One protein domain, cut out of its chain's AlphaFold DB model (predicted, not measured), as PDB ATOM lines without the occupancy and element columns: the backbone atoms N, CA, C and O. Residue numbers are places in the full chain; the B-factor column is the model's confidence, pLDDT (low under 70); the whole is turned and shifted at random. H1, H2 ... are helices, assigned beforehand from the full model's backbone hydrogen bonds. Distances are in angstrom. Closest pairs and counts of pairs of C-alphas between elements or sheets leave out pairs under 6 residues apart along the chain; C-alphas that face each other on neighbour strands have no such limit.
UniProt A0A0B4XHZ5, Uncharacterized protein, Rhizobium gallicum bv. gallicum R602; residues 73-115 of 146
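AT A GLANCE: This is residues 73 to 115 of the 146 residues of an uncharacterized protein of Rhizobium gallicum bv. gallicum R602 (UniProt A0A0B4XHZ5). This is a helical hairpin: two long helices, H1 and H2, side by side and running opposite ways, joined by a tight turn at residues 93 to 96. H1 is the longer of the two, and its first residues reach beyond the far end of H2. The printed part has 43 residues, with two named helices in the order H1, H2 and no named strand; the class is all helix. It is only just compact, close to loose, with a radius of gyration of the C-alphas of 10.7 A, and the C-alphas span 36 by 15 by 8 A, only just a rod.

IN THESE COORDINATES: H1 covers residues 73 to 92, Gly 73 to Asp 92, and measures 29.3 A from first to last C-alpha. It begins at C-alpha 73, at (129.832, 159.453, 155.345), and ends at C-alpha 92, at (156.190, 157.346, 167.911). After four residues, H2 covers residues 97 to 113, Pro 97 to Ala 113, and measures 24.4 A. Its last C-alpha, 113, is at (134.587, 150.019, 164.085). Residues 114 and 115 follow H2.

HOW THE PARTS SIT: H1 and H2 form a helical hairpin. They touch, with 23 pairs of C-alphas within 8 A. The closest C-alphas of the two helices are those of Ala 86 and Ala 107, 5.1 A apart. The helices stand at a shallow tilt of 17 degrees and run opposite ways, with their centres 10.7 A apart. In both H1 and H2 every O i to N i+4 pair is within hydrogen-bond range.

THE WHOLE: The two C-alphas farthest apart are those of Gly 73 and Asn 95, at 35.7 A. The C-alphas of Gly 73 and Gly 115, the first and last printed residues, are 14.0 A apart. The printed part has no cut, and the link from H1 to H2 is tight. The mean pLDDT of the printed part is 87.6, and no printed residue is under 70.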
ATOM      1  N   GLY A  73     129.764 158.005 155.158       85.25
ATOM      2  CA  GLY A  73     129.832 159.453 155.345       85.25
ATOM      3  C   GLY A  73     130.842 159.877 156.413       85.25
ATOM      4  O   GLY A  73     131.911 159.281 156.541       85.25
ATOM      5  N   MET A  74     130.484 160.897 157.192       88.25
ATOM      6  CA  MET A  74     131.367 161.510 158.191       88.25
ATOM      7  C   MET A  74     131.858 160.526 159.260       88.25
ATOM      8  O   MET A  74     133.017 160.592 159.659       88.25
ATOM      9  N   ALA A  75     131.025 159.564 159.672       87.38
ATOM     10  CA  ALA A  75     131.428 158.540 160.636       87.38
ATOM     11  C   ALA A  75     132.572 157.668 160.098       87.38
ATOM     12  O   ALA A  75     133.509 157.350 160.823       87.38
ATOM     13  N   ARG A  76     132.543 157.330 158.802       86.88
ATOM     14  CA  ARG A  76     133.631 156.577 158.171       86.88
ATOM     15  C   ARG A  76     134.907 157.407 158.123       86.88
ATOM     16  O   ARG A  76     135.971 156.875 158.412       86.88
ATOM     17  N   GLN A  77     134.799 158.680 157.742       87.44
ATOM     18  CA  GLN A  77     135.961 159.562 157.647       87.44
ATOM     19  C   GLN A  77     136.646 159.719 159.007       87.44
ATOM     20  O   GLN A  77     137.845 159.498 159.105       87.44
ATOM     21  N   ARG A  78     135.866 159.954 160.067       91.00
ATOM     22  CA  ARG A  78     136.378 160.028 161.437       91.00
ATOM     23  C   ARG A  78     137.159 158.775 161.838       91.00
ATOM     24  O   ARG A  78     138.262 158.890 162.349       91.00
ATOM     25  N   LEU A  79     136.622 157.586 161.573       88.81
ATOM     26  CA  LEU A  79     137.311 156.340 161.910       88.81
ATOM     27  C   LEU A  79     138.583 156.109 161.072       88.81
ATOM     28  O   LEU A  79     139.550 155.518 161.553       88.81
ATOM     29  N   VAL A  80     138.607 156.577 159.817       86.75
ATOM     30  CA  VAL A  80     139.833 156.596 158.999       86.75
ATOM     31  C   VAL A  80     140.873 157.523 159.628       86.75
ATOM     32  O   VAL A  80     142.033 157.130 159.758       86.75
ATOM     33  N   ASP A  81     140.468 158.712 160.066       87.75
ATOM     34  CA  ASP A  81     141.360 159.687 160.700       87.75
ATOM     35  C   ASP A  81     141.884 159.178 162.056       87.75
ATOM     36  O   ASP A  81     143.075 159.312 162.357       87.75
ATOM     37  N   GLU A  82     141.032 158.518 162.846       89.88
ATOM     38  CA  GLU A  82     141.397 157.845 164.100       89.88
ATOM     39  C   GLU A  82     142.396 156.708 163.852       89.88
ATOM     40  O   GLU A  82     143.425 156.638 164.521       89.88
ATOM     41  N   SER A  83     142.173 155.878 162.828       88.94
ATOM     42  CA  SER A  83     143.114 154.823 162.429       88.94
ATOM     43  C   SER A  83     144.478 155.408 162.052       88.94
ATOM     44  O   SER A  83     145.509 154.950 162.546       88.94
ATOM     45  N   MET A  84     144.512 156.462 161.230       88.81
ATOM     46  CA  MET A  84     145.764 157.126 160.842       88.81
ATOM     47  C   MET A  84     146.484 157.768 162.030       88.81
ATOM     48  O   MET A  84     147.714 157.762 162.074       88.81
ATOM     49  N   SER A  85     145.737 158.293 162.999       92.06
ATOM     50  CA  SER A  85     146.295 158.841 164.236       92.06
ATOM     51  C   SER A  85     146.904 157.741 165.108       92.06
ATOM     52  O   SER A  85     148.038 157.889 165.559       92.06
ATOM     53  N   ALA A  86     146.234 156.592 165.229       88.81
ATOM     54  CA  ALA A  86     146.770 155.423 165.921       88.81
ATOM     55  C   ALA A  86     148.055 154.894 165.263       88.81
ATOM     56  O   ALA A  86     149.020 154.568 165.948       88.81
ATOM     57  N   TRP A  87     148.123 154.870 163.928       89.50
ATOM     58  CA  TRP A  87     149.345 154.486 163.211       89.50
ATOM     59  C   TRP A  87     150.519 155.438 163.460       89.50
ATOM     60  O   TRP A  87     151.660 154.982 163.537       89.50
ATOM     61  N   ARG A  88     150.260 156.746 163.588       92.06
ATOM     62  CA  ARG A  88     151.294 157.716 163.981       92.06
ATOM     63  C   ARG A  88     151.758 157.452 165.411       92.06
ATOM     64  O   ARG A  88     152.954 157.315 165.619       92.06
ATOM     65  N   ALA A  89     150.827 157.246 166.342       89.88
ATOM     66  CA  ALA A  89     151.159 156.906 167.722       89.88
ATOM     67  C   ALA A  89     152.014 155.630 167.813       89.88
ATOM     68  O   ALA A  89     153.036 155.647 168.481       89.88
ATOM     69  N   ILE A  90     151.678 154.566 167.072       90.38
ATOM     70  CA  ILE A  90     152.492 153.335 166.994       90.38
ATOM     71  C   ILE A  90     153.927 153.639 166.553       90.38
ATOM     72  O   ILE A  90     154.873 153.062 167.083       90.38
ATOM     73  N   ARG A  91     154.097 154.511 165.551       87.56
ATOM     74  CA  ARG A  91     155.424 154.907 165.068       87.56
ATOM     75  C   ARG A  91     156.211 155.639 166.153       87.56
ATOM     76  O   ARG A  91     157.400 155.375 166.305       87.56
ATOM     77  N   ASP A  92     155.551 156.523 166.887       91.25
ATOM     78  CA  ASP A  92     156.190 157.346 167.911       91.25
ATOM     79  C   ASP A  92     156.521 156.534 169.176       91.25
ATOM     80  O   ASP A  92     157.486 156.837 169.876       91.25
ATOM     81  N   THR A  93     155.784 155.451 169.437       92.19
ATOM     82  CA  THR A  93     155.928 154.607 170.633       92.19
ATOM     83  C   THR A  93     156.721 153.324 170.394       92.19
ATOM     84  O   THR A  93     156.782 152.472 171.273       92.19
ATOM     85  N   MET A  94     157.394 153.165 169.246       83.06
ATOM     86  CA  MET A  94     158.132 151.931 168.911       83.06
ATOM     87  C   MET A  94     159.170 151.501 169.965       83.06
ATOM     88  O   MET A  94     159.444 150.310 170.089       83.06
ATOM     89  N   ASN A  95     159.729 152.449 170.723       89.81
ATOM     90  CA  ASN A  95     160.714 152.185 171.780       89.81
ATOM     91  C   ASN A  95     160.101 152.118 173.193       89.81
ATOM     92  O   ASN A  95     160.838 151.983 174.167       89.81
ATOM     93  N   ASP A  96     158.776 152.212 173.311       91.44
ATOM     94  CA  ASP A  96     158.034 152.173 174.569       91.44
ATOM     95  C   ASP A  96     156.975 151.062 174.510       91.44
ATOM     96  O   ASP A  96     155.893 151.253 173.949       91.44
ATOM     97  N   PRO A  97     157.255 149.880 175.084       86.12
ATOM     98  CA  PRO A  97     156.366 148.728 174.973       86.12
ATOM     99  C   PRO A  97     154.951 148.957 175.518       86.12
ATOM    100  O   PRO A  97     153.999 148.376 174.990       86.12
ATOM    101  N   ALA A  98     154.795 149.777 176.561       86.50
ATOM    102  CA  ALA A  98     153.493 150.031 177.170       86.50
ATOM    103  C   ALA A  98     152.641 150.918 176.253       86.50
ATOM    104  O   ALA A  98     151.521 150.549 175.887       86.50
ATOM    105  N   ASN A  99     153.222 152.025 175.789       88.56
ATOM    106  CA  ASN A  99     152.550 152.950 174.881       88.56
ATOM    107  C   ASN A  99     152.357 152.350 173.473       88.56
ATOM    108  O   ASN A  99     151.383 152.657 172.780       88.56
ATOM    109  N   LEU A 100     153.229 151.430 173.051       88.38
ATOM    110  CA  LEU A 100     153.061 150.657 171.819       88.38
ATOM    111  C   LEU A 100     151.846 149.731 171.888       88.38
ATOM    112  O   LEU A 100     151.092 149.625 170.916       88.38
ATOM    113  N   ALA A 101     151.646 149.056 173.021       86.38
ATOM    114  CA  ALA A 101     150.498 148.182 173.219       86.38
ATOM    115  C   ALA A 101     149.183 148.976 173.204       86.38
ATOM    116  O   ALA A 101     148.215 148.535 172.584       86.38
ATOM    117  N   GLU A 102     149.158 150.155 173.826       91.75
ATOM    118  CA  GLU A 102     148.001 151.055 173.810       91.75
ATOM    119  C   GLU A 102     147.688 151.560 172.395       91.75
ATOM    120  O   GLU A 102     146.576 151.365 171.901       91.75
ATOM    121  N   ALA A 103     148.682 152.098 171.682       89.56
ATOM    122  CA  ALA A 103     148.503 152.572 170.311       89.56
ATOM    123  C   ALA A 103     148.068 151.442 169.354       89.56
ATOM    124  O   ALA A 103     147.257 151.643 168.446       89.56
ATOM    125  N   SER A 104     148.556 150.220 169.590       85.94
ATOM    126  CA  SER A 104     148.143 149.025 168.844       85.94
ATOM    127  C   SER A 104     146.692 148.624 169.120       85.94
ATOM    128  O   SER A 104     145.996 148.224 168.182       85.94
ATOM    129  N   ARG A 105     146.220 148.733 170.373       90.06
ATOM    130  CA  ARG A 105     144.809 148.503 170.737       90.06
ATOM    131  C   ARG A 105     143.905 149.540 170.086       90.06
ATOM    132  O   ARG A 105     142.936 149.162 169.436       90.06
ATOM    133  N   TRP A 106     144.285 150.812 170.147       90.50
ATOM    134  CA  TRP A 106     143.546 151.893 169.497       90.50
ATOM    135  C   TRP A 106     143.400 151.662 167.983       90.50
ATOM    136  O   TRP A 106     142.306 151.762 167.423       90.50
ATOM    137  N   ALA A 107     144.479 151.248 167.312       88.38
ATOM    138  CA  ALA A 107     144.427 150.901 165.894       88.38
ATOM    139  C   ALA A 107     143.539 149.678 165.598       88.38
ATOM    140  O   ALA A 107     143.013 149.567 164.489       88.38
ATOM    141  N   ASP A 108     143.400 148.728 166.528       84.06
ATOM    142  CA  ASP A 108     142.487 147.587 166.386       84.06
ATOM    143  C   ASP A 108     141.027 148.029 166.506       84.06
ATOM    144  O   ASP A 108     140.220 147.715 165.631       84.06
ATOM    145  N   GLU A 109     140.708 148.827 167.522       87.19
ATOM    146  CA  GLU A 109     139.363 149.354 167.771       87.19
ATOM    147  C   GLU A 109     138.836 150.164 166.584       87.19
ATOM    148  O   GLU A 109     137.740 149.887 166.092       87.19
ATOM    149  N   ALA A 110     139.644 151.082 166.040       86.94
ATOM    150  CA  ALA A 110     139.270 151.863 164.860       86.94
ATOM    151  C   ALA A 110     138.969 150.964 163.645       86.94
ATOM    152  O   ALA A 110     138.012 151.191 162.902       86.94
ATOM    153  N   LYS A 111     139.744 149.889 163.453       80.88
ATOM    154  CA  LYS A 111     139.548 148.931 162.350       80.88
ATOM    155  C   LYS A 111     138.334 148.030 162.561       80.88
ATOM    156  O   LYS A 111     137.641 147.710 161.594       80.88
ATOM    157  N   ILE A 112     138.056 147.615 163.798       80.75
ATOM    158  CA  ILE A 112     136.825 146.897 164.149       80.75
ATOM    159  C   ILE A 112     135.618 147.790 163.858       80.75
ATOM    160  O   ILE A 112     134.705 147.354 163.157       80.75
ATOM    161  N   ALA A 113     135.651 149.047 164.308       83.81
ATOM    162  CA  ALA A 113     134.587 150.019 164.085       83.81
ATOM    163  C   ALA A 113     134.372 150.328 162.594       83.81
ATOM    164  O   ALA A 113     133.231 150.439 162.149       83.81
ATOM    165  N   LEU A 114     135.439 150.383 161.787       81.25
ATOM    166  CA  LEU A 114     135.344 150.500 160.322       81.25
ATOM    167  C   LEU A 114     134.699 149.277 159.652       81.25
ATOM    168  O   LEU A 114     134.313 149.351 158.485       81.25
ATOM    169  N   GLY A 115     134.579 148.154 160.361       75.06
ATOM    170  CA  GLY A 115     134.137 146.878 159.809       75.06
ATOM    171  C   GLY A 115     135.255 146.091 159.120       75.06
ATOM    172  O   GLY A 115     134.996 145.034 158.552       75.06
TER     173      GLY A 115